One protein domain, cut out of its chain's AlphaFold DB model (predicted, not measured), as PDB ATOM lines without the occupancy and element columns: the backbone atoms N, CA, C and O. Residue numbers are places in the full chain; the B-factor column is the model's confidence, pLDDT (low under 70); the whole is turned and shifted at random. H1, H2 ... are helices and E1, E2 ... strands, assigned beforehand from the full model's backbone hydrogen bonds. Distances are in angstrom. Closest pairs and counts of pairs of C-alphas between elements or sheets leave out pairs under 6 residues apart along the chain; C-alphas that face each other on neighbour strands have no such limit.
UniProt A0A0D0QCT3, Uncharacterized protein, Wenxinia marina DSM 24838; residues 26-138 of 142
ATOM      1  N   GLU A  26     -46.889 -30.077  -4.104       67.25
ATOM      2  CA  GLU A  26     -47.879 -29.002  -3.992       67.25
ATOM      3  C   GLU A  26     -47.513 -28.048  -2.844       67.25
ATOM      4  O   GLU A  26     -47.580 -26.830  -3.002       67.25
ATOM      5  N   THR A  27     -47.024 -28.589  -1.728       67.62
ATOM      6  CA  THR A  27     -46.480 -27.830  -0.591       67.62
ATOM      7  C   THR A  27     -45.177 -27.095  -0.950       67.62
ATOM      8  O   THR A  27     -44.941 -25.986  -0.468       67.62
ATOM      9  N   ASP A  28     -44.331 -27.658  -1.822       74.38
ATOM     10  CA  ASP A  28     -43.135 -26.997  -2.386       74.38
ATOM     11  C   ASP A  28     -43.495 -25.820  -3.284       74.38
ATOM     12  O   ASP A  28     -42.942 -24.728  -3.132       74.38
ATOM     13  N   ALA A  29     -44.460 -26.015  -4.180       78.94
ATOM     14  CA  ALA A  29     -44.938 -24.950  -5.047       78.94
ATOM     15  C   ALA A  29     -45.579 -23.804  -4.244       78.94
ATOM     16  O   ALA A  29     -45.267 -22.640  -4.494       78.94
ATOM     17  N   ALA A  30     -46.417 -24.125  -3.251       79.94
ATOM     18  CA  ALA A  30     -47.059 -23.134  -2.387       79.94
ATOM     19  C   ALA A  30     -46.041 -22.340  -1.551       79.94
ATOM     20  O   ALA A  30     -46.150 -21.120  -1.440       79.94
ATOM     21  N   PHE A  31     -45.017 -23.013  -1.017       82.25
ATOM     22  CA  PHE A  31     -43.926 -22.356  -0.299       82.25
ATOM     23  C   PHE A  31     -43.154 -21.380  -1.198       82.25
ATOM     24  O   PHE A  31     -42.917 -20.237  -0.806       82.25
ATOM     25  N   GLY A  32     -42.810 -21.800  -2.421       85.06
ATOM     26  CA  GLY A  32     -42.141 -20.937  -3.397       85.06
ATOM     27  C   GLY A  32     -42.969 -19.698  -3.755       85.06
ATOM     28  O   GLY A  32     -42.433 -18.592  -3.779       85.06
ATOM     29  N   GLU A  33     -44.281 -19.856  -3.956       87.88
ATOM     30  CA  GLU A  33     -45.190 -18.734  -4.231       87.88
ATOM     31  C   GLU A  33     -45.273 -17.757  -3.046       87.88
ATOM     32  O   GLU A  33     -45.184 -16.541  -3.240       87.88
ATOM     33  N   ALA A  34     -45.377 -18.270  -1.815       86.06
ATOM     34  CA  ALA A  34     -45.408 -17.448  -0.608       86.06
ATOM     35  C   ALA A  34     -44.098 -16.666  -0.410       86.06
ATOM     36  O   ALA A  34     -44.132 -15.473  -0.088       86.06
ATOM     37  N   ARG A  35     -42.943 -17.306  -0.654       88.50
ATOM     38  CA  ARG A  35     -41.631 -16.647  -0.605       88.50
ATOM     39  C   ARG A  35     -41.558 -15.529  -1.632       88.50
ATOM     40  O   ARG A  35     -41.174 -14.413  -1.291       88.50
ATOM     41  N   ASP A  36     -41.910 -15.812  -2.879       89.94
ATOM     42  CA  ASP A  36     -41.775 -14.847  -3.967       89.94
ATOM     43  C   ASP A  36     -42.701 -13.633  -3.754       89.94
ATOM     44  O   ASP A  36     -42.297 -12.493  -4.007       89.94
ATOM     45  N   ALA A  37     -43.903 -13.851  -3.204       91.81
ATOM     46  CA  ALA A  37     -44.802 -12.780  -2.777       91.81
ATOM     47  C   ALA A  37     -44.188 -11.930  -1.649       91.81
ATOM     48  O   ALA A  37     -44.145 -10.702  -1.758       91.81
ATOM     49  N   PHE A  38     -43.639 -12.568  -0.611       91.44
ATOM     50  CA  PHE A  38     -42.947 -11.874   0.478       91.44
ATOM     51  C   PHE A  38     -41.751 -11.051  -0.021       91.44
ATOM     52  O   PHE A  38     -41.596  -9.889   0.352       91.44
ATOM     53  N   VAL A  39     -40.924 -11.621  -0.903       92.94
ATOM     54  CA  VAL A  39     -39.765 -10.946  -1.509       92.94
ATOM     55  C   VAL A  39     -40.202  -9.707  -2.292       92.94
ATOM     56  O   VAL A  39     -39.564  -8.655  -2.183       92.94
ATOM     57  N   ALA A  40     -41.285  -9.804  -3.069       93.62
ATOM     58  CA  ALA A  40     -41.818  -8.678  -3.826       93.62
ATOM     59  C   ALA A  40     -42.292  -7.543  -2.903       93.62
ATOM     60  O   ALA A  40     -41.924  -6.382  -3.117       93.62
ATOM     61  N   ASP A  41     -43.040  -7.877  -1.851       94.06
ATOM     62  CA  ASP A  41     -43.542  -6.907  -0.877       94.06
ATOM     63  C   ASP A  41     -42.404  -6.252  -0.080       94.06
ATOM     64  O   ASP A  41     -42.364  -5.026   0.065       94.06
ATOM     65  N   LEU A  42     -41.425  -7.044   0.368       93.12
ATOM     66  CA  LEU A  42     -40.232  -6.551   1.054       93.12
ATOM     67  C   LEU A  42     -39.424  -5.608   0.155       93.12
ATOM     68  O   LEU A  42     -39.023  -4.523   0.584       93.12
ATOM     69  N   SER A  43     -39.222  -5.973  -1.113       92.69
ATOM     70  CA  SER A  43     -38.516  -5.132  -2.084       92.69
ATOM     71  C   SER A  43     -39.213  -3.783  -2.286       92.69
ATOM     72  O   SER A  43     -38.566  -2.733  -2.237       92.69
ATOM     73  N   ALA A  44     -40.540  -3.793  -2.442       92.06
ATOM     74  CA  ALA A  44     -41.338  -2.581  -2.593       92.06
ATOM     75  C   ALA A  44     -41.300  -1.690  -1.338       92.06
ATOM     76  O   ALA A  44     -41.262  -0.461  -1.448       92.06
ATOM     77  N   ALA A  45     -41.277  -2.293  -0.147       91.94
ATOM     78  CA  ALA A  45     -41.207  -1.572   1.121       91.94
ATOM     79  C   ALA A  45     -39.832  -0.925   1.372       91.94
ATOM     80  O   ALA A  45     -39.760   0.178   1.924       91.94
ATOM     81  N   LEU A  46     -38.751  -1.579   0.938       90.69
ATOM     82  CA  LEU A  46     -37.376  -1.077   1.048       90.69
ATOM     83  C   LEU A  46     -37.083   0.079   0.085       90.69
ATOM     84  O   LEU A  46     -36.318   0.985   0.429       90.69
ATOM     85  N   ALA A  47     -37.705   0.070  -1.096       87.38
ATOM     86  CA  ALA A  47     -37.536   1.082  -2.138       87.38
ATOM     87  C   ALA A  47     -38.884   1.670  -2.613       87.38
ATOM     88  O   ALA A  47     -39.272   1.488  -3.771       87.38
ATOM     89  N   PRO A  48     -39.613   2.400  -1.745       84.12
ATOM     90  CA  PRO A  48     -40.921   2.928  -2.100       84.12
ATOM     91  C   PRO A  48     -40.818   3.992  -3.209       84.12
ATOM     92  O   PRO A  48     -39.924   4.846  -3.174       84.12
ATOM     93  N   PRO A  49     -41.746   4.003  -4.184       81.56
ATOM     94  CA  PRO A  49     -41.679   4.908  -5.326       81.56
ATOM     95  C   PRO A  49     -41.711   6.378  -4.890       81.56
ATOM     96  O   PRO A  49     -42.537   6.792  -4.075       81.56
ATOM     97  N   GLY A  50     -40.807   7.181  -5.455       82.25
ATOM     98  CA  GLY A  50     -40.690   8.611  -5.151       82.25
ATOM     99  C   GLY A  50     -40.018   8.933  -3.810       82.25
ATOM    100  O   GLY A  50     -39.997  10.097  -3.416       82.25
ATOM    101  N   ARG A  51     -39.466   7.935  -3.111       80.06
ATOM    102  CA  ARG A  51     -38.648   8.112  -1.904       80.06
ATOM    103  C   ARG A  51     -37.271   7.486  -2.108       80.06
ATOM    104  O   ARG A  51     -37.086   6.663  -3.001       80.06
ATOM    105  N   MET A  52     -36.298   7.898  -1.296       80.06
ATOM    106  CA  MET A  52     -34.996   7.232  -1.291       80.06
ATOM    107  C   MET A  52     -35.147   5.804  -0.746       80.06
ATOM    108  O   MET A  52     -35.923   5.608   0.196       80.06
ATOM    109  N   PRO A  53     -34.446   4.819  -1.336       85.19
ATOM    110  CA  PRO A  53     -34.407   3.475  -0.783       85.19
ATOM    111  C   PRO A  53     -33.690   3.498   0.568       85.19
ATOM    112  O   PRO A  53     -32.757   4.274   0.752       85.19
ATOM    113  N   TRP A  54     -34.140   2.644   1.483       85.25
ATOM    114  CA  TRP A  54     -33.485   2.408   2.777       85.25
ATOM    115  C   TRP A  54     -32.577   1.179   2.726       85.25
ATOM    116  O   TRP A  54     -31.599   1.074   3.456       85.25
ATOM    117  N   GLY A  55     -32.878   0.247   1.824       89.25
ATOM    118  CA  GLY A  55     -32.119  -0.977   1.648       89.25
ATOM    119  C   GLY A  55     -32.423  -1.651   0.322       89.25
ATOM    120  O   GLY A  55     -33.202  -1.159  -0.498       89.25
ATOM    121  N   ARG A  56     -31.778  -2.791   0.109       90.31
ATOM    122  CA  ARG A  56     -31.972  -3.651  -1.052       90.31
ATOM    123  C   ARG A  56     -31.758  -5.104  -0.652       90.31
ATOM    124  O   ARG A  56     -30.810  -5.411   0.065       90.31
ATOM    125  N   ILE A  57     -32.589  -5.985  -1.198       91.56
ATOM    126  CA  ILE A  57     -32.363  -7.430  -1.154       91.56
ATOM    127  C   ILE A  57     -31.147  -7.768  -2.027       91.56
ATOM    128  O   ILE A  57     -31.130  -7.469  -3.228       91.56
ATOM    129  N   THR A  58     -30.112  -8.336  -1.417       89.06
ATOM    130  CA  THR A  58     -28.847  -8.683  -2.084       89.06
ATOM    131  C   THR A  58     -28.755 -10.154  -2.444       89.06
ATOM    132  O   THR A  58     -28.100 -10.482  -3.435       89.06
ATOM    133  N   HIS A  59     -29.440 -11.008  -1.691       87.75
ATOM    134  CA  HIS A  59     -29.492 -12.442  -1.910       87.75
ATOM    135  C   HIS A  59     -30.862 -12.984  -1.495       87.75
ATOM    136  O   HIS A  59     -31.484 -12.467  -0.569       87.75
ATOM    137  N   VAL A  60     -31.328 -13.991  -2.228       87.31
ATOM    138  CA  VAL A  60     -32.538 -14.762  -1.937       87.31
ATOM    139  C   VAL A  60     -32.170 -16.214  -2.190       87.31
ATOM    140  O   VAL A  60     -31.791 -16.554  -3.313       87.31
ATOM    141  N   ASP A  61     -32.277 -17.023  -1.151       86.50
ATOM    142  CA  ASP A  61     -32.207 -18.476  -1.202       86.50
ATOM    143  C   ASP A  61     -33.588 -19.074  -0.879       86.50
ATOM    144  O   ASP A  61     -34.578 -18.361  -0.676       86.50
ATOM    145  N   ASP A  62     -33.679 -20.398  -0.842       79.50
ATOM    146  CA  ASP A  62     -34.906 -21.113  -0.500       79.50
ATOM    147  C   ASP A  62     -35.366 -20.840   0.937       79.50
ATOM    148  O   ASP A  62     -36.569 -20.751   1.172       79.50
ATOM    149  N   PHE A  63     -34.440 -20.613   1.871       83.31
ATOM    150  CA  PHE A  63     -34.755 -20.433   3.294       83.31
ATOM    151  C   PHE A  63     -34.202 -19.148   3.906       83.31
ATOM    152  O   PHE A  63     -34.351 -18.941   5.105       83.31
ATOM    153  N   GLU A  64     -33.557 -18.286   3.124       89.25
ATOM    154  CA  GLU A  64     -32.917 -17.084   3.655       89.25
ATOM    155  C   GLU A  64     -32.977 -15.927   2.657       89.25
ATOM    156  O   GLU A  64     -32.784 -16.097   1.453       89.25
ATOM    157  N   ILE A  65     -33.240 -14.725   3.162       90.31
ATOM    158  CA  ILE A  65     -33.203 -13.484   2.391       90.31
ATOM    159  C   ILE A  65     -32.248 -12.514   3.078       90.31
ATOM    160  O   ILE A  65     -32.451 -12.146   4.235       90.31
ATOM    161  N   GLU A  66     -31.251 -12.039   2.337       92.06
ATOM    162  CA  GLU A  66     -30.300 -11.041   2.822       92.06
ATOM    163  C   GLU A  66     -30.704  -9.637   2.383       92.06
ATOM    164  O   GLU A  66     -30.904  -9.360   1.190       92.06
ATOM    165  N   VAL A  67     -30.724  -8.709   3.335       89.56
ATOM    166  CA  VAL A  67     -31.020  -7.299   3.093       89.56
ATOM    167  C   VAL A  67     -29.856  -6.433   3.542       89.56
ATOM    168  O   VAL A  67     -29.366  -6.513   4.667       89.56
ATOM    169  N   THR A  68     -29.414  -5.568   2.635       89.62
ATOM    170  CA  THR A  68     -28.331  -4.618   2.882       89.62
ATOM    171  C   THR A  68     -28.860  -3.181   2.860       89.62
ATOM    172  O   THR A  68     -29.635  -2.848   1.955       89.62
ATOM    173  N   PRO A  69     -28.398  -2.296   3.761       84.44
ATOM    174  CA  PRO A  69     -28.771  -0.892   3.765       84.44
ATOM    175  C   PRO A  69     -28.156  -0.146   2.576       84.44
ATOM    176  O   PRO A  69     -27.005  -0.356   2.173       84.44
ATOM    177  N   TYR A  70     -28.954   0.737   1.985       80.94
ATOM    178  CA  TYR A  70     -28.586   1.534   0.820       80.94
ATOM    179  C   TYR A  70     -29.005   2.977   1.050       80.94
ATOM    180  O   TYR A  70     -30.139   3.237   1.430       80.94
ATOM    181  N   PHE A  71     -28.112   3.911   0.736       77.69
ATOM    182  CA  PHE A  71     -28.381   5.342   0.803       77.69
ATOM    183  C   PHE A  71     -27.762   6.042  -0.408       77.69
ATOM    184  O   PHE A  71     -26.644   5.733  -0.810       77.69
ATOM    185  N   GLN A  72     -28.510   6.946  -1.053       73.81
ATOM    186  CA  GLN A  72     -28.069   7.701  -2.241       73.81
ATOM    187  C   GLN A  72     -27.428   6.848  -3.364       73.81
ATOM    188  O   GLN A  72     -26.432   7.235  -3.971       73.81
ATOM    189  N   ASN A  73     -28.000   5.677  -3.672       68.94
ATOM    190  CA  ASN A  73     -27.460   4.706  -4.644       68.94
ATOM    191  C   ASN A  73     -26.081   4.124  -4.288       68.94
ATOM    192  O   ASN A  73     -25.444   3.485  -5.129       68.94
ATOM    193  N   ARG A  74     -25.633   4.291  -3.044       72.75
ATOM    194  CA  ARG A  74     -24.437   3.656  -2.512       72.75
ATOM    195  C   ARG A  74     -24.843   2.594  -1.497       72.75
ATOM    196  O   ARG A  74     -25.706   2.807  -0.649       72.75
ATOM    197  N   ARG A  75     -24.212   1.429  -1.615       73.56
ATOM    198  CA  ARG A  75     -24.242   0.409  -0.570       73.56
ATOM    199  C   ARG A  75     -23.485   0.984   0.622       73.56
ATOM    200  O   ARG A  75     -22.315   1.322   0.442       73.56
ATOM    201  N   LEU A  76     -24.137   1.116   1.775       70.12
ATOM    202  CA  LEU A  76     -23.469   1.673   2.947       70.12
ATOM    203  C   LEU A  76     -22.359   0.713   3.396       70.12
ATOM    204  O   LEU A  76     -21.197   1.099   3.469       70.12
ATOM    205  N   TRP A  77     -22.697  -0.550   3.673       69.75
ATOM    206  CA  TRP A  77     -21.769  -1.513   4.278       69.75
ATOM    207  C   TRP A  77     -21.591  -2.735   3.377       69.75
ATOM    208  O   TRP A  77     -22.506  -3.120   2.655       69.75
ATOM    209  N   HIS A  78     -20.430  -3.399   3.418       64.62
ATOM    210  CA  HIS A  78     -20.164  -4.597   2.602       64.62
ATOM    211  C   HIS A  78     -20.897  -5.869   3.071       64.62
ATOM    212  O   HIS A  78     -20.812  -6.889   2.385       64.62
ATOM    213  N   ARG A  79     -21.607  -5.821   4.204       62.66
ATOM    214  CA  ARG A  79     -22.344  -6.947   4.800       62.66
ATOM    215  C   ARG A  79     -23.848  -6.672   4.816       62.66
ATOM    216  O   ARG A  79     -24.251  -5.522   4.653       62.66
ATOM    217  N   ALA A  80     -24.647  -7.732   4.890       72.56
ATOM    218  CA  ALA A  80     -26.082  -7.613   5.109       72.56
ATOM    219  C   ALA A  80     -26.335  -7.182   6.558       72.56
ATOM    220  O   ALA A  80     -25.580  -7.565   7.448       72.56
ATOM    221  N   GLU A  81     -27.367  -6.371   6.757       79.44
ATOM    222  CA  GLU A  81     -27.765  -5.838   8.067       79.44
ATOM    223  C   GLU A  81     -28.987  -6.579   8.617       79.44
ATOM    224  O   GLU A  81     -29.240  -6.555   9.814       79.44
ATOM    225  N   ALA A  82     -29.737  -7.264   7.747       82.94
ATOM    226  CA  ALA A  82     -30.816  -8.151   8.146       82.94
ATOM    227  C   ALA A  82     -30.794  -9.440   7.320       82.94
ATOM    228  O   ALA A  82     -30.648  -9.399   6.093       82.94
ATOM    229  N   TYR A  83     -31.001 -10.560   8.004       87.19
ATOM    230  CA  TYR A  83     -31.257 -11.876   7.436       87.19
ATOM    231  C   TYR A  83     -32.660 -12.299   7.854       87.19
ATOM    232  O   TYR A  83     -32.977 -12.342   9.044       87.19
ATOM    233  N   VAL A  84     -33.506 -12.593   6.874       87.19
ATOM    234  CA  VAL A  84     -34.834 -13.160   7.111       87.19
ATOM    235  C   VAL A  84     -34.758 -14.641   6.792       87.19
ATOM    236  O   VAL A  84     -34.685 -15.013   5.622       87.19
ATOM    237  N   VAL A  85     -34.764 -15.472   7.827       86.31
ATOM    238  CA  VAL A  85     -34.840 -16.925   7.695       86.31
ATOM    239  C   VAL A  85     -36.307 -17.320   7.563       86.31
ATOM    240  O   VAL A  85     -37.157 -16.857   8.324       86.31
ATOM    241  N   LEU A  86     -36.598 -18.152   6.570       85.12
ATOM    242  CA  LEU A  86     -37.931 -18.621   6.224       85.12
ATOM    243  C   LEU A  86     -38.084 -20.064   6.690       85.12
ATOM    244  O   LEU A  86     -37.402 -20.962   6.194       85.12
ATOM    245  N   GLU A  87     -39.008 -20.297   7.612       80.81
ATOM    246  CA  GLU A  87     -39.333 -21.637   8.083       80.81
ATOM    247  C   GLU A  87     -40.655 -22.122   7.483       80.81
ATOM    248  O   GLU A  87     -41.631 -21.379   7.347       80.81
ATOM    249  N   ARG A  88     -40.685 -23.406   7.111       74.19
ATOM    250  CA  ARG A  88     -41.877 -24.054   6.557       74.19
ATOM    251  C   ARG A  88     -42.810 -24.481   7.680       74.19
ATOM    252  O   ARG A  88     -42.480 -25.398   8.432       74.19
ATOM    253  N   GLN A  89     -44.015 -23.918   7.709       70.56
ATOM    254  CA  GLN A  89     -45.120 -24.397   8.541       70.56
ATOM    255  C   GLN A  89     -46.288 -24.847   7.663       70.56
ATOM    256  O   GLN A  89     -47.291 -24.159   7.489       70.56
ATOM    257  N   GLY A  90     -46.156 -26.039   7.076       65.94
ATOM    258  CA  GLY A  90     -47.147 -26.540   6.123       65.94
ATOM    259  C   GLY A  90     -47.212 -25.642   4.885       65.94
ATOM    260  O   GLY A  90     -46.252 -25.601   4.122       65.94
ATOM    261  N   ALA A  91     -48.335 -24.940   4.697       59.25
ATOM    262  CA  ALA A  91     -48.541 -23.998   3.590       59.25
ATOM    263  C   ALA A  91     -48.182 -22.538   3.938       59.25
ATOM    264  O   ALA A  91     -48.199 -21.689   3.050       59.25
ATOM    265  N   ASP A  92     -47.876 -22.247   5.205       66.31
ATOM    266  CA  ASP A  92     -47.547 -20.908   5.692       66.31
ATOM    267  C   ASP A  92     -46.028 -20.723   5.879       66.31
ATOM    268  O   ASP A  92     -45.259 -21.688   5.973       66.31
ATOM    269  N   LEU A  93     -45.610 -19.452   5.934       75.19
ATOM    270  CA  LEU A  93     -44.244 -19.028   6.240       75.19
ATOM    271  C   LEU A  93     -44.164 -18.508   7.670       75.19
ATOM    272  O   LEU A  93     -44.848 -17.540   8.011       75.19
ATOM    273  N   ASP A  94     -43.272 -19.102   8.456       82.31
ATOM    274  CA  ASP A  94     -42.750 -18.475   9.664       82.31
ATOM    275  C   ASP A  94     -41.438 -17.754   9.346       82.31
ATOM    276  O   ASP A  94     -40.717 -18.102   8.406       82.31
ATOM    277  N   PHE A  95     -41.141 -16.723  10.133       83.38
ATOM    278  CA  PHE A  95     -39.998 -15.849   9.903       83.38
ATOM    279  C   PHE A  95     -39.155 -15.709  11.169       83.38
ATOM    280  O   PHE A  95     -39.662 -15.307  12.221       83.38
ATOM    281  N   ASP A  96     -37.857 -15.954  11.038       84.88
ATOM    282  CA  ASP A  96     -36.835 -15.601  12.024       84.88
ATOM    283  C   ASP A  96     -36.019 -14.427  11.462       84.88
ATOM    284  O   ASP A  96     -35.415 -14.522  10.392       84.88
ATOM    285  N   LEU A  97     -36.056 -13.289  12.160       83.88
ATOM    286  CA  LEU A  97     -35.281 -12.108  11.799       83.88
ATOM    287  C   LEU A  97     -33.997 -12.052  12.620       83.88
ATOM    288  O   LEU A  97     -34.028 -11.978  13.854       83.88
ATOM    289  N   ARG A  98     -32.870 -11.974  11.915       83.88
ATOM    290  CA  ARG A  98     -31.542 -11.772  12.495       83.88
ATOM    291  C   ARG A  98     -30.888 -10.525  11.924       83.88
ATOM    292  O   ARG A  98     -31.154 -10.166  10.780       83.88
ATOM    293  N   ASP A  99     -30.032  -9.875  12.701       80.25
ATOM    294  CA  ASP A  99     -29.223  -8.761  12.199       80.25
ATOM    295  C   ASP A  99     -27.922  -9.225  11.529       80.25
ATOM    296  O   ASP A  99     -27.614 -10.417  11.461       80.25
ATOM    297  N   GLY A 100     -27.142  -8.251  11.054       71.31
ATOM    298  CA  GLY A 100     -25.814  -8.424  10.468       71.31
ATOM    299  C   GLY A 100     -24.817  -9.224  11.318       71.31
ATOM    300  O   GLY A 100     -23.919  -9.862  10.758       71.31
ATOM    301  N   ASP A 101     -24.994  -9.229  12.641       76.50
ATOM    302  CA  ASP A 101     -24.154  -9.931  13.616       76.50
ATOM    303  C   ASP A 101     -24.706 -11.322  13.983       76.50
ATOM    304  O   ASP A 101     -24.093 -12.066  14.758       76.50
ATOM    305  N   GLY A 102     -25.846 -11.705  13.401       68.06
ATOM    306  CA  GLY A 102     -26.541 -12.956  13.675       68.06
ATOM    307  C   GLY A 102     -27.299 -12.948  15.003       68.06
ATOM    308  O   GLY A 102     -27.729 -14.013  15.458       68.06
ATOM    309  N   ALA A 103     -27.460 -11.784  15.640       74.50
ATOM    310  CA  ALA A 103     -28.296 -11.660  16.818       74.50
ATOM    311  C   ALA A 103     -29.765 -11.799  16.418       74.50
ATOM    312  O   ALA A 103     -30.207 -11.324  15.375       74.50
ATOM    313  N   PHE A 104     -30.520 -12.486  17.263       74.50
ATOM    314  CA  PHE A 104     -31.932 -12.751  17.046       74.50
ATOM    315  C   PHE A 104     -32.774 -11.525  17.425       74.50
ATOM    316  O   PHE A 104     -32.731 -11.087  18.577       74.50
ATOM    317  N   HIS A 105     -33.558 -11.000  16.480       64.88
ATOM    318  CA  HIS A 105     -34.396  -9.805  16.671       64.88
ATOM    319  C   HIS A 105     -35.875 -10.118  16.896       64.88
ATOM    320  O   HIS A 105     -36.586  -9.295  17.470       64.88
ATOM    321  N   GLY A 106     -36.355 -11.309  16.529       63.22
ATOM    322  CA  GLY A 106     -37.732 -11.704  16.820       63.22
ATOM    323  C   GLY A 106     -38.298 -12.782  15.902       63.22
ATOM    324  O   GLY A 106     -37.786 -13.037  14.816       63.22
ATOM    325  N   TRP A 107     -39.386 -13.408  16.371       64.94
ATOM    326  CA  TRP A 107     -40.244 -14.267  15.555       64.94
ATOM    327  C   TRP A 107     -41.277 -13.367  14.889       64.94
ATOM    328  O   TRP A 107     -42.098 -12.734  15.562       64.94
ATOM    329  N   GLY A 108     -41.244 -13.303  13.566       61.94
ATOM    330  CA  GLY A 108     -42.249 -12.607  12.794       61.94
ATOM    331  C   GLY A 108     -43.516 -13.436  12.692       61.94
ATOM    332  O   GLY A 108     -43.600 -14.315  11.849       61.94
ATOM    333  N   VAL A 109     -44.530 -13.127  13.502       64.69
ATOM    334  CA  VAL A 109     -45.823 -13.845  13.463       64.69
ATOM    335  C   VAL A 109     -46.544 -13.655  12.114       64.69
ATOM    336  O   VAL A 109     -47.460 -14.402  11.788       64.69
ATOM    337  N   THR A 110     -46.176 -12.622  11.336       82.88
ATOM    338  CA  THR A 110     -46.715 -12.351   9.991       82.88
ATOM    339  C   THR A 110     -45.678 -11.673   9.088       82.88
ATOM    340  O   THR A 110     -44.867 -10.875   9.564       82.88
ATOM    341  N   ALA A 111     -45.796 -11.880   7.772       84.94
ATOM    342  CA  ALA A 111     -44.994 -11.211   6.741       84.94
ATOM    343  C   ALA A 111     -44.953  -9.675   6.886       84.94
ATOM    344  O   ALA A 111     -43.897  -9.056   6.777       84.94
ATOM    345  N   ALA A 112     -46.097  -9.044   7.172       87.81
ATOM    346  CA  ALA A 112     -46.192  -7.589   7.285       87.81
ATOM    347  C   ALA A 112     -45.381  -7.029   8.464       87.81
ATOM    348  O   ALA A 112     -44.776  -5.963   8.338       87.81
ATOM    349  N   GLN A 113     -45.357  -7.747   9.594       85.31
ATOM    350  CA  GLN A 113     -44.568  -7.360  10.763       85.31
ATOM    351  C   GLN A 113     -43.070  -7.440  10.449       85.31
ATOM    352  O   GLN A 113     -42.353  -6.471  10.659       85.31
ATOM    353  N   VAL A 114     -42.628  -8.541   9.834       87.75
ATOM    354  CA  VAL A 114     -41.224  -8.741   9.438       87.75
ATOM    355  C   VAL A 114     -40.761  -7.660   8.473       87.75
ATOM    356  O   VAL A 114     -39.685  -7.101   8.645       87.75
ATOM    357  N   ILE A 115     -41.580  -7.316   7.475       91.56
ATOM    358  CA  ILE A 115     -41.255  -6.242   6.531       91.56
ATOM    359  C   ILE A 115     -41.088  -4.908   7.266       91.56
ATOM    360  O   ILE A 115     -40.146  -4.167   6.981       91.56
ATOM    361  N   ALA A 116     -41.984  -4.587   8.203       89.69
ATOM    362  CA  ALA A 116     -41.885  -3.362   8.987       89.69
ATOM    363  C   ALA A 116     -40.602  -3.328   9.833       89.69
ATOM    364  O   ALA A 116     -39.924  -2.299   9.846       89.69
ATOM    365  N   ASP A 117     -40.250  -4.449  10.465       88.12
ATOM    366  CA  ASP A 117     -39.070  -4.575  11.323       88.12
ATOM    367  C   ASP A 117     -37.772  -4.482  10.507       88.12
ATOM    368  O   ASP A 117     -36.896  -3.681  10.830       88.12
ATOM    369  N   VAL A 118     -37.683  -5.184   9.370       89.56
ATOM    370  CA  VAL A 118     -36.542  -5.081   8.441       89.56
ATOM    371  C   VAL A 118     -36.376  -3.647   7.938       89.56
ATOM    372  O   VAL A 118     -35.267  -3.115   7.929       89.56
ATOM    373  N   VAL A 119     -37.464  -2.979   7.538       90.06
ATOM    374  CA  VAL A 119     -37.407  -1.570   7.112       90.06
ATOM    375  C   VAL A 119     -36.980  -0.654   8.263       90.06
ATOM    376  O   VAL A 119     -36.281   0.329   8.015       90.06
ATOM    377  N   GLY A 120     -37.386  -0.958   9.498       88.12
ATOM    378  CA  GLY A 120     -36.933  -0.279  10.713       88.12
ATOM    379  C   GLY A 120     -35.417  -0.353  10.869       88.12
ATOM    380  O   GLY A 120     -34.769   0.692  10.877       88.12
ATOM    381  N   LEU A 121     -34.858  -1.567  10.854       86.19
ATOM    382  CA  LEU A 121     -33.411  -1.805  10.935       86.19
ATOM    383  C   LEU A 121     -32.646  -1.058   9.836       86.19
ATOM    384  O   LEU A 121     -31.686  -0.343  10.114       86.19
ATOM    385  N   MET A 122     -33.112  -1.133   8.583       88.62
ATOM    386  CA  MET A 122     -32.465  -0.414   7.478       88.62
ATOM    387  C   MET A 122     -32.477   1.105   7.682       88.62
ATOM    388  O   MET A 122     -31.503   1.785   7.366       88.62
ATOM    389  N   ARG A 123     -33.582   1.663   8.192       86.50
ATOM    390  CA  ARG A 123     -33.683   3.102   8.471       86.50
ATOM    391  C   ARG A 123     -32.752   3.529   9.587       86.50
ATOM    392  O   ARG A 123     -32.139   4.586   9.461       86.50
ATOM    393  N   GLU A 124     -32.669   2.746  10.653       84.69
ATOM    394  CA  GLU A 124     -31.774   3.019  11.775       84.69
ATOM    395  C   GLU A 124     -30.316   2.997  11.318       84.69
ATOM    396  O   GLU A 124     -29.612   3.982  11.534       84.69
ATOM    397  N   ALA A 125     -29.906   1.966  10.572       83.12
ATOM    398  CA  ALA A 125     -28.560   1.860  10.010       83.12
ATOM    399  C   ALA A 125     -28.216   3.041   9.086       83.12
ATOM    400  O   ALA A 125     -27.168   3.667   9.234       83.12
ATOM    401  N   VAL A 126     -29.122   3.408   8.168       81.88
ATOM    402  CA  VAL A 126     -28.928   4.571   7.282       81.88
ATOM    403  C   VAL A 126     -28.851   5.878   8.074       81.88
ATOM    404  O   VAL A 126     -28.037   6.738   7.760       81.88
ATOM    405  N   THR A 127     -29.695   6.049   9.092       83.62
ATOM    406  CA  THR A 127     -29.725   7.280   9.896       83.62
ATOM    407  C   THR A 127     -28.462   7.424  10.741       83.62
ATOM    408  O   THR A 127     -27.915   8.521  10.819       83.62
ATOM    409  N   ALA A 128     -27.988   6.332  11.344       80.12
ATOM    410  CA  ALA A 128     -26.757   6.317  12.124       80.12
ATOM    411  C   ALA A 128     -25.531   6.658  11.263       80.12
ATOM    412  O   ALA A 128     -24.697   7.452  11.685       80.12
ATOM    413  N   ASP A 129     -25.452   6.116  10.044       78.31
ATOM    414  CA  ASP A 129     -24.360   6.397   9.101       78.31
ATOM    415  C   ASP A 129     -24.342   7.868   8.655       78.31
ATOM    416  O   ASP A 129     -23.297   8.512   8.663       78.31
ATOM    417  N   VAL A 130     -25.515   8.433   8.346       75.31
ATOM    418  CA  VAL A 130     -25.641   9.854   7.985       75.31
ATOM    419  C   VAL A 130     -25.255  10.766   9.149       75.31
ATOM    420  O   VAL A 130     -24.567  11.755   8.924       75.31
ATOM    421  N   ALA A 131     -25.667  10.441  10.378       77.81
ATOM    422  CA  ALA A 131     -25.286  11.215  11.559       77.81
ATOM    423  C   ALA A 131     -23.768  11.179  11.798       77.81
ATOM    424  O   ALA A 131     -23.171  12.220  12.043       77.81
ATOM    425  N   ALA A 132     -23.143  10.007  11.648       70.88
ATOM    426  CA  ALA A 132     -21.698   9.860  11.799       70.88
ATOM    427  C   ALA A 132     -20.903  10.645  10.740       70.88
ATOM    428  O   ALA A 132     -19.822  11.140  11.040       70.88
ATOM    429  N   ALA A 133     -21.422  10.768   9.514       66.25
ATOM    430  CA  ALA A 133     -20.779  11.553   8.461       66.25
ATOM    431  C   ALA A 133     -20.871  13.073   8.699       66.25
ATOM    432  O   ALA A 133     -19.934  13.784   8.358       66.25
ATOM    433  N   ASP A 134     -21.973  13.556   9.284       65.31
ATOM    434  CA  ASP A 134     -22.138  14.974   9.649       65.31
ATOM    435  C   ASP A 134     -21.201  15.364  10.812       65.31
ATOM    436  O   ASP A 134     -20.643  16.458  10.807       65.31
ATOM    437  N   GLU A 135     -20.983  14.468  11.785       57.94
ATOM    438  CA  GLU A 135     -20.072  14.717  12.917       57.94
ATOM    439  C   GLU A 135     -18.584  14.749  12.503       57.94
ATOM    440  O   GLU A 135     -17.798  15.458  13.130       57.94
ATOM    441  N   ASP A 136     -18.191  14.031  11.443       55.75
ATOM    442  CA  ASP A 136     -16.809  14.013  10.917       55.75
ATOM    443  C   ASP A 136     -16.461  15.306  10.139       55.75
ATOM    444  O   ASP A 136     -15.293  15.681  10.040       55.75
ATOM    445  N   ASP A 137     -17.469  16.033   9.634       53.53
ATOM    446  CA  ASP A 137     -17.311  17.352   8.993       53.53
ATOM    447  C   ASP A 137     -17.195  18.507  10.024       53.53
ATOM    448  O   ASP A 137     -16.821  19.623   9.655       53.53
ATOM    449  N   GLU A 138     -17.470  18.273  11.318       52.66
ATOM    450  CA  GLU A 138     -17.328  19.282  12.390       52.66
ATOM    451  C   GLU A 138     -15.923  19.326  13.037       52.66
ATOM    452  O   GLU A 138     -15.649  20.240  13.818       52.66
TER     453      GLU A 138
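AT A GLANCE: This is residues 26 to 138 of the 142 residues of an uncharacterized protein of Wenxinia marina DSM 24838 (UniProt A0A0D0QCT3). A strongly twisted sheet of five strands curls round one long helix, H2, and a second helix, H1, packs on the same face of the sheet, beside the first part of H2; the other face has no named helix. The last residues, 131 to 138, stick out past the body and lengthen it. The printed part has 113 residues, with two named helices and five named strands in the order H1 E1 E2 E3 E4 E5 H2. The sheet's order is E1 E2 E3 E4 E5, all antiparallel, and the class is mixed, helices and strands. The whole is compact, with a radius of gyration of the C-alphas of 14.9 A, yet elongated, spanning 59 by 31 by 21 A.

HOW THE PARTS SIT: Begin with H1, residues 26 to 46, then look at E1, residues 55 to 60: their closest C-alphas, those of Leu 46 and Gly 55, are 5.3 A apart. E1 and E2, residues 64 to 71, form a hairpin, with N 56 and O 68 within hydrogen-bond range at 2.8 A. E2 and E3, residues 82 to 89, form the next hairpin; look at N 67 and O 82, 2.8 A. E3 and E4, residues 92 to 99, form another, with N 85 and O 96 at 2.8 A. E4 and E5, residues 104 to 108, form the last, with N 105 and O 97 at 2.8 A. The five strands make a meander, each the antiparallel neighbour of the one before. H2, residues 111 to 136, is on the same face of the sheet as H1, giving two layers, helices over one face of a sheet. The closest C-alphas of E2 and H2, those of Pro 69 and Met 122, are 5.3 A apart. H1 and H2 touch, with residues 38 to 46 and 111 to 119 alone; their closest C-alphas, those of Leu 42 and Ile 115, are 5.6 A apart. They run the same way at a shallow tilt of 34 degrees, only just short of steep. In both helices every O i to N i+4 pair is within hydrogen-bond range. E1 and E5 are apart.

IN THESE COORDINATES: Find C-alpha 26 at (-47.879, -29.002, -3.992); from there H1 runs 30.3 A to Leu 46. E1 runs from Gly 55 to Val 60, E2 covers 23.1 A from Glu 64 to Phe 71, E3 21.6 A from Ala 82 to Gln 89, and E4 22.9 A from Asp 92 to Asp 99. E5 runs from Phe 104 to Gly 108. Find C-alpha 111 at (-44.994, -11.211, 6.741); H2 runs 38.1 A to C-alpha 136 at (-16.809, 14.013, 10.917).

THE WHOLE: The C-alphas of Glu 26 and Glu 138 are the two farthest apart, 59.4 A. Residues 131 to 138, of which 131 to 136 belong to H2, stand free; without them the body spans 45 by 30 by 21 A. The printed part has no cut, and no link is long. The mean pLDDT of the printed part is 80.2; look for values under 70 at, among others, residues 105 to 109 and 133 to 138.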